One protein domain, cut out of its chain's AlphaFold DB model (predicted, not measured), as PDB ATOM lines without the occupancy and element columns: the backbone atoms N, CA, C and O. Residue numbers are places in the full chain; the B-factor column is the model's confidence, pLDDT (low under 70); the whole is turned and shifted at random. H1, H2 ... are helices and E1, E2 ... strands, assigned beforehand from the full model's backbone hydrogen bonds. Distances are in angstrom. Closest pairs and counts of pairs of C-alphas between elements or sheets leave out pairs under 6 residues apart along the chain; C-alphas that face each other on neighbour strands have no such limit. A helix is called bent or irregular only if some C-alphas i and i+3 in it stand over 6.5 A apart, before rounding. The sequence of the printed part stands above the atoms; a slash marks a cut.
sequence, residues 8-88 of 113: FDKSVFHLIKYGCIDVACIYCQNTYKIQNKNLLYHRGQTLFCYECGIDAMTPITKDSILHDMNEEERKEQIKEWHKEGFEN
ATOM      1  N   PHE A   8     146.362 103.853 105.088       95.69
ATOM      2  CA  PHE A   8     146.143 103.093 103.863       95.69
ATOM      3  C   PHE A   8     144.928 102.164 103.962       95.69
ATOM      4  O   PHE A   8     143.992 102.304 103.172       95.69
ATOM      5  N   ASP A   9     144.885 101.273 104.955       94.94
ATOM      6  CA  ASP A   9     143.817 100.270 105.062       94.94
ATOM      7  C   ASP A   9     142.426 100.903 105.218       94.94
ATOM      8  O   ASP A   9     141.481 100.506 104.527       94.94
ATOM      9  N   LYS A  10     142.298 101.952 106.047       93.88
ATOM     10  CA  LYS A  10     141.031 102.697 106.180       93.88
ATOM     11  C   LYS A  10     140.607 103.355 104.865       93.88
ATOM     12  O   LYS A  10     139.421 103.353 104.532       93.88
ATOM     13  N   SER A  11     141.565 103.853 104.084       95.62
ATOM     14  CA  SER A  11     141.295 104.471 102.783       95.62
ATOM     15  C   SER A  11     140.823 103.446 101.760       95.62
ATOM     16  O   SER A  11     139.844 103.679 101.053       95.62
ATOM     17  N   VAL A  12     141.468 102.278 101.717       96.19
ATOM     18  CA  VAL A  12     141.071 101.165 100.847       96.19
ATOM     19  C   VAL A  12     139.677 100.665 101.211       96.19
ATOM     20  O   VAL A  12     138.847 100.480 100.322       96.19
ATOM     21  N   PHE A  13     139.391 100.481 102.502       95.69
ATOM     22  CA  PHE A  13     138.068 100.063 102.961       95.69
ATOM     23  C   PHE A  13     136.980 101.058 102.541       95.69
ATOM     24  O   PHE A  13     135.956 100.655 101.984       95.69
ATOM     25  N   HIS A  14     137.210 102.358 102.755       96.38
ATOM     26  CA  HIS A  14     136.272 103.402 102.349       96.38
ATOM     27  C   HIS A  14     136.044 103.396 100.833       96.38
ATOM     28  O   HIS A  14     134.901 103.403 100.377       96.38
ATOM     29  N   LEU A  15     137.122 103.313 100.052       96.50
ATOM     30  CA  LEU A  15     137.060 103.277  98.597       96.50
ATOM     31  C   LEU A  15     136.266 102.068  98.080       96.50
ATOM     32  O   LEU A  15     135.430 102.228  97.196       96.50
ATOM     33  N   ILE A  16     136.477 100.875  98.643       96.00
ATOM     34  CA  ILE A  16     135.716  99.669  98.274       96.00
ATOM     35  C   ILE A  16     134.235  99.829  98.634       96.00
ATOM     36  O   ILE A  16     133.366  99.439  97.858       96.00
ATOM     37  N   LYS A  17     133.939 100.404  99.805       96.06
ATOM     38  CA  LYS A  17     132.571 100.532 100.315       96.06
ATOM     39  C   LYS A  17     131.735 101.558  99.549       96.06
ATOM     40  O   LYS A  17     130.548 101.322  99.342       96.06
ATOM     41  N   TYR A  18     132.327 102.689  99.170       95.81
ATOM     42  CA  TYR A  18     131.597 103.825  98.592       95.81
ATOM     43  C   TYR A  18     131.955 104.118  97.127       95.81
ATOM     44  O   TYR A  18     131.332 104.976  96.507       95.81
ATOM     45  N   GLY A  19     132.944 103.427  96.553       95.75
ATOM     46  CA  GLY A  19     133.390 103.604  95.166       95.75
ATOM     47  C   GLY A  19     134.269 104.838  94.928       95.75
ATOM     48  O   GLY A  19     134.812 105.007  93.837       95.75
ATOM     49  N   CYS A  20     134.437 105.700  95.932       96.06
ATOM     50  CA  CYS A  20     135.357 106.829  95.898       96.06
ATOM     51  C   CYS A  20     135.856 107.206  97.301       96.06
ATOM     52  O   CYS A  20     135.299 106.797  98.325       96.06
ATOM     53  N   ILE A  21     136.925 107.993  97.336       96.38
ATOM     54  CA  ILE A  21     137.447 108.634  98.537       96.38
ATOM     55  C   ILE A  21     138.090 109.966  98.156       96.38
ATOM     56  O   ILE A  21     138.829 110.034  97.175       96.38
ATOM     57  N   ASP A  22     137.812 111.012  98.928       96.44
ATOM     58  CA  ASP A  22     138.542 112.272  98.826       96.44
ATOM     59  C   ASP A  22     139.746 112.223  99.776       96.44
ATOM     60  O   ASP A  22     139.635 111.758 100.912       96.44
ATOM     61  N   VAL A  23     140.912 112.664  99.314       96.12
ATOM     62  CA  VAL A  23     142.157 112.658 100.092       96.12
ATOM     63  C   VAL A  23     142.824 114.020  99.964       96.12
ATOM     64  O   VAL A  23     143.040 114.501  98.854       96.12
ATOM     65  N   ALA A  24     143.150 114.647 101.087       97.00
ATOM     66  CA  ALA A  24     143.860 115.916 101.129       97.00
ATOM     67  C   ALA A  24     145.373 115.684 101.189       97.00
ATOM     68  O   ALA A  24     145.840 114.914 102.021       97.00
ATOM     69  N   CYS A  25     146.146 116.375 100.354       96.88
ATOM     70  CA  CYS A  25     147.579 116.540 100.566       96.88
ATOM     71  C   CYS A  25     147.817 117.837 101.327       96.88
ATOM     72  O   CYS A  25     147.551 118.922 100.808       96.88
ATOM     73  N   ILE A  26     148.362 117.723 102.533       96.56
ATOM     74  CA  ILE A  26     148.630 118.875 103.393       96.56
ATOM     75  C   ILE A  26     149.799 119.694 102.850       96.56
ATOM     76  O   ILE A  26     149.745 120.919 102.832       96.56
ATOM     77  N   TYR A  27     150.822 119.034 102.304       95.69
ATOM     78  CA  TYR A  27     151.943 119.734 101.686       95.69
ATOM     79  C   TYR A  27     151.523 120.525 100.435       95.69
ATOM     80  O   TYR A  27     151.818 121.707 100.328       95.69
ATOM     81  N   CYS A  28     150.779 119.907  99.511       96.31
ATOM     82  CA  CYS A  28     150.294 120.586  98.301       96.31
ATOM     83  C   CYS A  28     149.101 121.518  98.550       96.31
ATOM     84  O   CYS A  28     148.683 122.219  97.631       96.31
ATOM     85  N   GLN A  29     148.517 121.485  99.750       96.38
ATOM     86  CA  GLN A  29     147.308 122.220 100.120       96.38
ATOM     87  C   GLN A  29     146.123 121.963  99.168       96.38
ATOM     88  O   GLN A  29     145.373 122.877  98.818       96.38
ATOM     89  N   ASN A  30     145.963 120.713  98.720       96.19
ATOM     90  CA  ASN A  30     144.981 120.341  97.700       96.19
ATOM     91  C   ASN A  30     144.227 119.052  98.051       96.19
ATOM     92  O   ASN A  30     144.742 118.208  98.781       96.19
ATOM     93  N   THR A  31     143.020 118.880  97.504       96.06
ATOM     94  CA  THR A  31     142.199 117.669  97.675       96.06
ATOM     95  C   THR A  31     142.070 116.914  96.356       96.06
ATOM     96  O   THR A  31     141.836 117.508  95.307       96.06
ATOM     97  N   TYR A  32     142.183 115.591  96.418       95.12
ATOM     98  CA  TYR A  32     142.110 114.691  95.275       95.12
ATOM     99  C   TYR A  32     140.975 113.699  95.468       95.12
ATOM    100  O   TYR A  32     140.890 113.039  96.504       95.12
ATOM    101  N   LYS A  33     140.139 113.540  94.443       95.81
ATOM    102  CA  LYS A  33     139.100 112.512  94.418       95.81
ATOM    103  C   LYS A  33     139.626 111.251  93.752       95.81
ATOM    104  O   LYS A  33     139.956 111.255  92.568       95.81
ATOM    105  N   ILE A  34     139.670 110.158  94.502       95.69
ATOM    106  CA  ILE A  34     140.206 108.874  94.059       95.69
ATOM    107  C   ILE A  34     139.062 107.873  93.905       95.69
ATOM    108  O   ILE A  34     138.261 107.677  94.813       95.69
ATOM    109  N   GLN A  35     138.993 107.223  92.743       95.62
ATOM    110  CA  GLN A  35     137.964 106.225  92.409       95.62
ATOM    111  C   GLN A  35     138.552 104.839  92.106       95.62
ATOM    112  O   GLN A  35     137.820 103.888  91.851       95.62
ATOM    113  N   ASN A  36     139.881 104.701  92.127       93.50
ATOM    114  CA  ASN A  36     140.575 103.451  91.828       93.50
ATOM    115  C   ASN A  36     141.688 103.210  92.850       93.50
ATOM    116  O   ASN A  36     142.511 104.092  93.091       93.50
ATOM    117  N   LYS A  37     141.730 102.002  93.425       91.88
ATOM    118  CA  LYS A  37     142.714 101.612  94.444       91.88
ATOM    119  C   LYS A  37     144.152 101.774  93.950       91.88
ATOM    120  O   LYS A  37     145.014 102.134  94.737       91.88
ATOM    121  N   ASN A  38     144.405 101.562  92.660       90.06
ATOM    122  CA  ASN A  38     145.744 101.684  92.080       90.06
ATOM    123  C   ASN A  38     146.283 103.124  92.099       90.06
ATOM    124  O   ASN A  38     147.474 103.323  91.896       90.06
ATOM    125  N   LEU A  39     145.420 104.118  92.338       90.94
ATOM    126  CA  LEU A  39     145.805 105.521  92.488       90.94
ATOM    127  C   LEU A  39     146.131 105.892  93.947       90.94
ATOM    128  O   LEU A  39     146.610 106.993  94.201       90.94
ATOM    129  N   LEU A  40     145.890 104.993  94.911       93.31
ATOM    130  CA  LEU A  40     146.318 105.169  96.300       93.31
ATOM    131  C   LEU A  40     147.789 104.770  96.428       93.31
ATOM    132  O   LEU A  40     148.112 103.627  96.749       93.31
ATOM    133  N   TYR A  41     148.684 105.717  96.161       94.50
ATOM    134  CA  TYR A  41     150.114 105.513  96.356       94.50
ATOM    135  C   TYR A  41     150.446 105.427  97.853       94.50
ATOM    136  O   TYR A  41     150.006 106.258  98.649       94.50
ATOM    137  N   HIS A  42     151.195 104.398  98.253       95.62
ATOM    138  CA  HIS A  42     151.486 104.119  99.657       95.62
ATOM    139  C   HIS A  42     152.854 103.455  99.841       95.62
ATOM    140  O   HIS A  42     153.362 102.779  98.944       95.62
ATOM    141  N   ARG A  43     153.432 103.609 101.036       94.19
ATOM    142  CA  ARG A  43     154.568 102.808 101.514       94.19
ATOM    143  C   ARG A  43     154.207 102.248 102.882       94.19
ATOM    144  O   ARG A  43     153.946 102.997 103.822       94.19
ATOM    145  N   GLY A  44     154.140 100.922 102.982       93.94
ATOM    146  CA  GLY A  44     153.566 100.271 104.158       93.94
ATOM    147  C   GLY A  44     152.110 100.700 104.354       93.94
ATOM    148  O   GLY A  44     151.309 100.587 103.427       93.94
ATOM    149  N   GLN A  45     151.793 101.211 105.543       95.06
ATOM    150  CA  GLN A  45     150.440 101.618 105.934       95.06
ATOM    151  C   GLN A  45     150.146 103.115 105.753       95.06
ATOM    152  O   GLN A  45     149.076 103.583 106.135       95.06
ATOM    153  N   THR A  46     151.062 103.880 105.162       95.88
ATOM    154  CA  THR A  46     150.914 105.334 105.011       95.88
ATOM    155  C   THR A  46     150.778 105.713 103.543       95.88
ATOM    156  O   THR A  46     151.537 105.231 102.698       95.88
ATOM    157  N   LEU A  47     149.801 106.570 103.243       96.44
ATOM    158  CA  LEU A  47     149.600 107.161 101.925       96.44
ATOM    159  C   LEU A  47     150.633 108.254 101.637       96.44
ATOM    160  O   LEU A  47     150.982 109.050 102.504       96.44
ATOM    161  N   PHE A  48     151.064 108.317 100.384       96.44
ATOM    162  CA  PHE A  48     151.989 109.320  99.872       96.44
ATOM    163  C   PHE A  48     151.312 110.088  98.744       96.44
ATOM    164  O   PHE A  48     150.561 109.520  97.949       96.44
ATOM    165  N   CYS A  49     151.580 111.386  98.664       95.81
ATOM    166  CA  CYS A  49     151.077 112.192  97.563       95.81
ATOM    167  C   CYS A  49     151.756 111.758  96.263       95.81
ATOM    168  O   CYS A  49     152.980 111.654  96.213       95.81
ATOM    169  N   TYR A  50     150.979 111.525  95.206       92.31
ATOM    170  CA  TYR A  50     151.541 111.185  93.899       92.31
ATOM    171  C   TYR A  50     152.289 112.369  93.265       92.31
ATOM    172  O   TYR A  50     153.287 112.164  92.583       92.31
ATOM    173  N   GLU A  51     151.840 113.600  93.534       93.50
ATOM    174  CA  GLU A  51     152.416 114.821  92.954       93.50
ATOM    175  C   GLU A  51     153.731 115.225  93.634       93.50
ATOM    176  O   GLU A  51     154.739 115.423  92.962       93.50
ATOM    177  N   CYS A  52     153.745 115.345  94.969       95.00
ATOM    178  CA  CYS A  52     154.932 115.810  95.702       95.00
ATOM    179  C   CYS A  52     155.755 114.692  96.354       95.00
ATOM    180  O   CYS A  52     156.856 114.949  96.830       95.00
ATOM    181  N   GLY A  53     155.240 113.461  96.417       94.31
ATOM    182  CA  GLY A  53     155.950 112.331  97.019       94.31
ATOM    183  C   GLY A  53     156.086 112.379  98.546       94.31
ATOM    184  O   GLY A  53     156.843 111.579  99.087       94.31
ATOM    185  N   ILE A  54     155.378 113.279  99.237       94.19
ATOM    186  CA  ILE A  54     155.429 113.436 100.702       94.19
ATOM    187  C   ILE A  54     154.306 112.628 101.370       94.19
ATOM    188  O   ILE A  54     153.186 112.546 100.853       94.19
ATOM    189  N   ASP A  55     154.590 112.054 102.539       93.75
ATOM    190  CA  ASP A  55     153.675 111.311 103.419       93.75
ATOM    191  C   ASP A  55     152.754 112.226 104.243       93.75
ATOM    192  O   ASP A  55     152.562 112.073 105.447       93.75
ATOM    193  N   ALA A  56     152.145 113.194 103.564       94.88
ATOM    194  CA  ALA A  56     151.256 114.192 104.150       94.88
ATOM    195  C   ALA A  56     149.834 114.075 103.590       94.88
ATOM    196  O   ALA A  56     149.182 115.081 103.306       94.88
ATOM    197  N   MET A  57     149.383 112.843 103.348       96.56
ATOM    198  CA  MET A  57     148.067 112.555 102.778       96.56
ATOM    199  C   MET A  57     147.074 112.194 103.874       96.56
ATOM    200  O   MET A  57     147.303 111.240 104.609       96.56
ATOM    201  N   THR A  58     145.945 112.891 103.928       96.44
ATOM    202  CA  THR A  58     144.872 112.680 104.904       96.44
ATOM    203  C   THR A  58     143.579 112.279 104.189       96.44
ATOM    204  O   THR A  58     143.022 113.082 103.438       96.44
ATOM    205  N   PRO A  59     143.074 111.047 104.374       96.38
ATOM    206  CA  PRO A  59     141.817 110.622 103.768       96.38
ATOM    207  C   PRO A  59     140.605 111.234 104.479       96.38
ATOM    208  O   PRO A  59     140.436 111.078 105.689       96.38
ATOM    209  N   ILE A  60     139.714 111.851 103.705       95.75
ATOM    210  CA  ILE A  60     138.502 112.520 104.183       95.75
ATOM    211  C   ILE A  60     137.382 111.482 104.282       95.75
ATOM    212  O   ILE A  60     136.537 111.315 103.402       95.75
ATOM    213  N   THR A  61     137.425 110.725 105.371       93.81
ATOM    214  CA  THR A  61     136.403 109.743 105.766       93.81
ATOM    215  C   THR A  61     135.603 110.273 106.953       93.81
ATOM    216  O   THR A  61     135.995 111.277 107.529       93.81
ATOM    217  N   LYS A  62     134.529 109.591 107.366       91.56
ATOM    218  CA  LYS A  62     133.689 110.007 108.511       91.56
ATOM    219  C   LYS A  62     134.448 110.257 109.821       91.56
ATOM    220  O   LYS A  62     133.947 110.982 110.667       91.56
ATOM    221  N   ASP A  63     135.625 109.659 109.974       88.62
ATOM    222  CA  ASP A  63     136.457 109.792 111.173       88.62
ATOM    223  C   ASP A  63     137.498 110.925 111.053       88.62
ATOM    224  O   ASP A  63     138.291 111.130 111.967       88.62
ATOM    225  N   SER A  64     137.553 111.617 109.910       92.19
ATOM    226  CA  SER A  64     138.479 112.725 109.655       92.19
ATOM    227  C   SER A  64     137.832 114.043 110.066       92.19
ATOM    228  O   SER A  64     136.686 114.297 109.690       92.19
ATOM    229  N   ILE A  65     138.598 114.932 110.698       92.44
ATOM    230  CA  ILE A  65     138.138 116.284 111.062       92.44
ATOM    231  C   ILE A  65     137.611 117.054 109.834       92.44
ATOM    232  O   ILE A  65     136.653 117.815 109.930       92.44
ATOM    233  N   LEU A  66     138.175 116.795 108.649       94.25
ATOM    234  CA  LEU A  66     137.800 117.451 107.392       94.25
ATOM    235  C   LEU A  66     136.435 117.015 106.819       94.25
ATOM    236  O   LEU A  66     136.003 117.572 105.803       94.25
ATOM    237  N   HIS A  67     135.785 115.989 107.388       94.25
ATOM    238  CA  HIS A  67     134.572 115.388 106.818       94.25
ATOM    239  C   HIS A  67     133.362 116.312 106.894       94.25
ATOM    240  O   HIS A  67     132.672 116.491 105.891       94.25
ATOM    241  N   ASP A  68     133.147 116.902 108.069       92.06
ATOM    242  CA  ASP A  68     131.978 117.734 108.367       92.06
ATOM    243  C   ASP A  68     132.184 119.208 107.979       92.06
ATOM    244  O   ASP A  68     131.261 120.013 108.082       92.06
ATOM    245  N   MET A  69     133.382 119.554 107.502       95.62
ATOM    246  CA  MET A  69     133.727 120.891 107.023       95.62
ATOM    247  C   MET A  69     133.231 121.118 105.596       95.62
ATOM    248  O   MET A  69     133.333 120.235 104.729       95.62
ATOM    249  N   ASN A  70     132.768 122.337 105.327       95.00
ATOM    250  CA  ASN A  70     132.524 122.795 103.964       95.00
ATOM    251  C   ASN A  70     133.849 123.002 103.195       95.00
ATOM    252  O   ASN A  70     134.941 122.823 103.734       95.00
ATOM    253  N   GLU A  71     133.774 123.330 101.902       91.94
ATOM    254  CA  GLU A  71     134.969 123.448 101.053       91.94
ATOM    255  C   GLU A  71     135.939 124.550 101.512       91.94
ATOM    256  O   GLU A  71     137.154 124.334 101.506       91.94
ATOM    257  N   GLU A  72     135.421 125.708 101.927       95.56
ATOM    258  CA  GLU A  72     136.237 126.836 102.389       95.56
ATOM    259  C   GLU A  72     136.909 126.505 103.725       95.56
ATOM    260  O   GLU A  72     138.134 126.582 103.819       95.56
ATOM    261  N   GLU A  73     136.136 126.021 104.701       96.81
ATOM    262  CA  GLU A  73     136.632 125.579 106.014       96.81
ATOM    263  C   GLU A  73     137.709 124.501 105.872       96.81
ATOM    264  O   GLU A  73     138.776 124.575 106.481       96.81
ATOM    265  N   ARG A  74     137.474 123.510 105.005       95.75
ATOM    266  CA  ARG A  74     138.441 122.442 104.739       95.75
ATOM    267  C   ARG A  74     139.739 123.000 104.170       95.75
ATOM    268  O   ARG A  74     140.823 122.563 104.555       95.75
ATOM    269  N   LYS A  75     139.648 123.944 103.233       95.94
ATOM    270  CA  LYS A  75     140.820 124.568 102.616       95.94
ATOM    271  C   LYS A  75     141.609 125.396 103.626       95.94
ATOM    272  O   LYS A  75     142.838 125.377 103.580       95.94
ATOM    273  N   GLU A  76     140.934 126.107 104.521       97.19
ATOM    274  CA  GLU A  76     141.571 126.837 105.619       97.19
ATOM    275  C   GLU A  76     142.262 125.881 106.592       97.19
ATOM    276  O   GLU A  76     143.453 126.050 106.851       97.19
ATOM    277  N   GLN A  77     141.588 124.806 107.009       96.31
ATOM    278  CA  GLN A  77     142.171 123.816 107.912       96.31
ATOM    279  C   GLN A  77     143.419 123.145 107.321       96.31
ATOM    280  O   GLN A  77     144.422 122.969 108.011       96.31
ATOM    281  N   ILE A  78     143.386 122.794 106.030       96.19
ATOM    282  CA  ILE A  78     144.540 122.223 105.322       96.19
ATOM    283  C   ILE A  78     145.715 123.215 105.300       96.19
ATOM    284  O   ILE A  78     146.864 122.802 105.459       96.19
ATOM    285  N   LYS A  79     145.450 124.515 105.117       95.62
ATOM    286  CA  LYS A  79     146.486 125.558 105.156       95.62
ATOM    287  C   LYS A  79     147.081 125.724 106.547       95.62
ATOM    288  O   LYS A  79     148.292 125.873 106.658       95.62
ATOM    289  N   GLU A  80     146.266 125.712 107.595       94.94
ATOM    290  CA  GLU A  80     146.765 125.768 108.975       94.94
ATOM    291  C   GLU A  80     147.688 124.588 109.267       94.94
ATOM    292  O   GLU A  80     148.829 124.772 109.679       94.94
ATOM    293  N   TRP A  81     147.242 123.383 108.928       94.75
ATOM    294  CA  TRP A  81     148.043 122.177 109.067       94.75
ATOM    295  C   TRP A  81     149.334 122.194 108.245       94.75
ATOM    296  O   TRP A  81     150.346 121.641 108.677       94.75
ATOM    297  N   HIS A  82     149.313 122.816 107.063       94.56
ATOM    298  CA  HIS A  82     150.520 123.028 106.274       94.56
ATOM    299  C   HIS A  82     151.523 123.899 107.032       94.56
ATOM    300  O   HIS A  82     152.681 123.517 107.178       94.56
ATOM    301  N   LYS A  83     151.064 125.037 107.559       93.19
ATOM    302  CA  LYS A  83     151.907 125.965 108.319       93.19
ATOM    303  C   LYS A  83     152.519 125.297 109.546       93.19
ATOM    304  O   LYS A  83     153.730 125.355 109.739       93.19
ATOM    305  N   GLU A  84     151.690 124.606 110.327       91.12
ATOM    306  CA  GLU A  84     152.113 123.885 111.530       91.12
ATOM    307  C   GLU A  84     153.142 122.789 111.236       91.12
ATOM    308  O   GLU A  84     154.067 122.591 112.020       91.12
ATOM    309  N   GLY A  85     152.975 122.061 110.127       88.56
ATOM    310  CA  GLY A  85     153.811 120.910 109.795       88.56
ATOM    311  C   GLY A  85     155.061 121.221 108.973       88.56
ATOM    312  O   GLY A  85     155.995 120.421 109.007       88.56
ATOM    313  N   PHE A  86     155.078 122.323 108.216       88.94
ATOM    314  CA  PHE A  86     156.101 122.568 107.190       88.94
ATOM    315  C   PHE A  86     156.696 123.981 107.175       88.94
ATOM    316  O   PHE A  86     157.821 124.123 106.705       88.94
ATOM    317  N   GLU A  87     156.001 125.013 107.666       85.44
ATOM    318  CA  GLU A  87     156.525 126.395 107.651       85.44
ATOM    319  C   GLU A  87     157.151 126.793 108.997       85.44
ATOM    320  O   GLU A  87     158.199 127.429 109.023       85.44
ATOM    321  N   ASN A  88     156.580 126.351 110.123       66.44
ATOM    322  CA  ASN A  88     157.053 126.702 111.473       66.44
ATOM    323  C   ASN A  88     158.353 125.986 111.912       66.44
ATOM    324  O   ASN A  88     158.685 125.991 113.093       66.44
TER     325      ASN A  88
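Overview. This is residues 8 to 88 of the 113 residues of an uncharacterized protein of viral metagenome (UniProt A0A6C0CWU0). A small sheet of three short strands is sandwiched between two helices, H1 over one face and the longer H2 slanting over the other. A long stretch without a named element, residues 35 to 56, loops from the end of E2 to the start of E3. The printed part has 81 residues, with two named helices and three named strands in the order H1, E1, E2, E3, H2; the sheet runs E2, E1, E3, antiparallel throughout. The class is mixed, helices and strands, and the whole is compact, with a radius of gyration of the C-alphas of 12.1 A and spans of 35 by 27 by 17 A.

Arrangement. Start in the sheet with its inner strand E1, residues 21 to 25. On one side of it find E2, residues 30 to 34, antiparallel at 152 degrees and forming a hairpin with E1; N 23 and O 32 are within hydrogen-bond range at 2.8 A. On the other side find E3, residues 57 to 60, antiparallel to E1 at 143 degrees, with N 58 and O 24 at 2.8 A. The edge strands E2 and E3 are apart. H1, residues 8 to 18, is on the sheet at a height over the sheet of 8.8 A; it lies over E1 and runs along the strands, at 3 degrees to E1 on the local plane. Their closest C-alphas are those of Leu 15 and Ile 21, 5.4 A apart. H2, residues 71 to 87, is on the opposite face at a height over the sheet of 9.5 A, which gives three layers, a sheet with helices on both faces. H2 lies over E1 and, only just, over E2, with 3 of its C-alphas falling on E2; it runs only just slantwise to the strands, at 32 degrees to E1 on the local plane. The closest C-alphas of E1 and H2 are those of Ala 24 and Ile 78, 7.6 A apart. H1 and H2 are apart. In H1 and H2 every O i to N i+4 pair is within hydrogen-bond range.

Along the chain. Find C-alpha 21 at (137.447, 108.634, 98.537); from there E1 runs 13.0 A to C-alpha 25. E2 measures 12.9 A and E3 9.7 A. H1 begins at C-alpha 8, (146.143, 103.093, 103.863), and runs 15.5 A. H2 runs 22.7 A to C-alpha 87 at (156.525, 126.395, 107.651); it is neither bent nor irregular, but only just: C-alphas 84 and 87 are 6.4 A apart.

Size, cuts and confidence. The two C-alphas farthest apart are those of Lys 17 and Asn 88, 37.5 A. The printed part has no cut. The link from E2 to E3 is long, 22 residues; look within it for residues 42 to 43, paired antiparallel with residues 46 to 47. The mean pLDDT of the printed part is 94.3, and residue 88 is under 70.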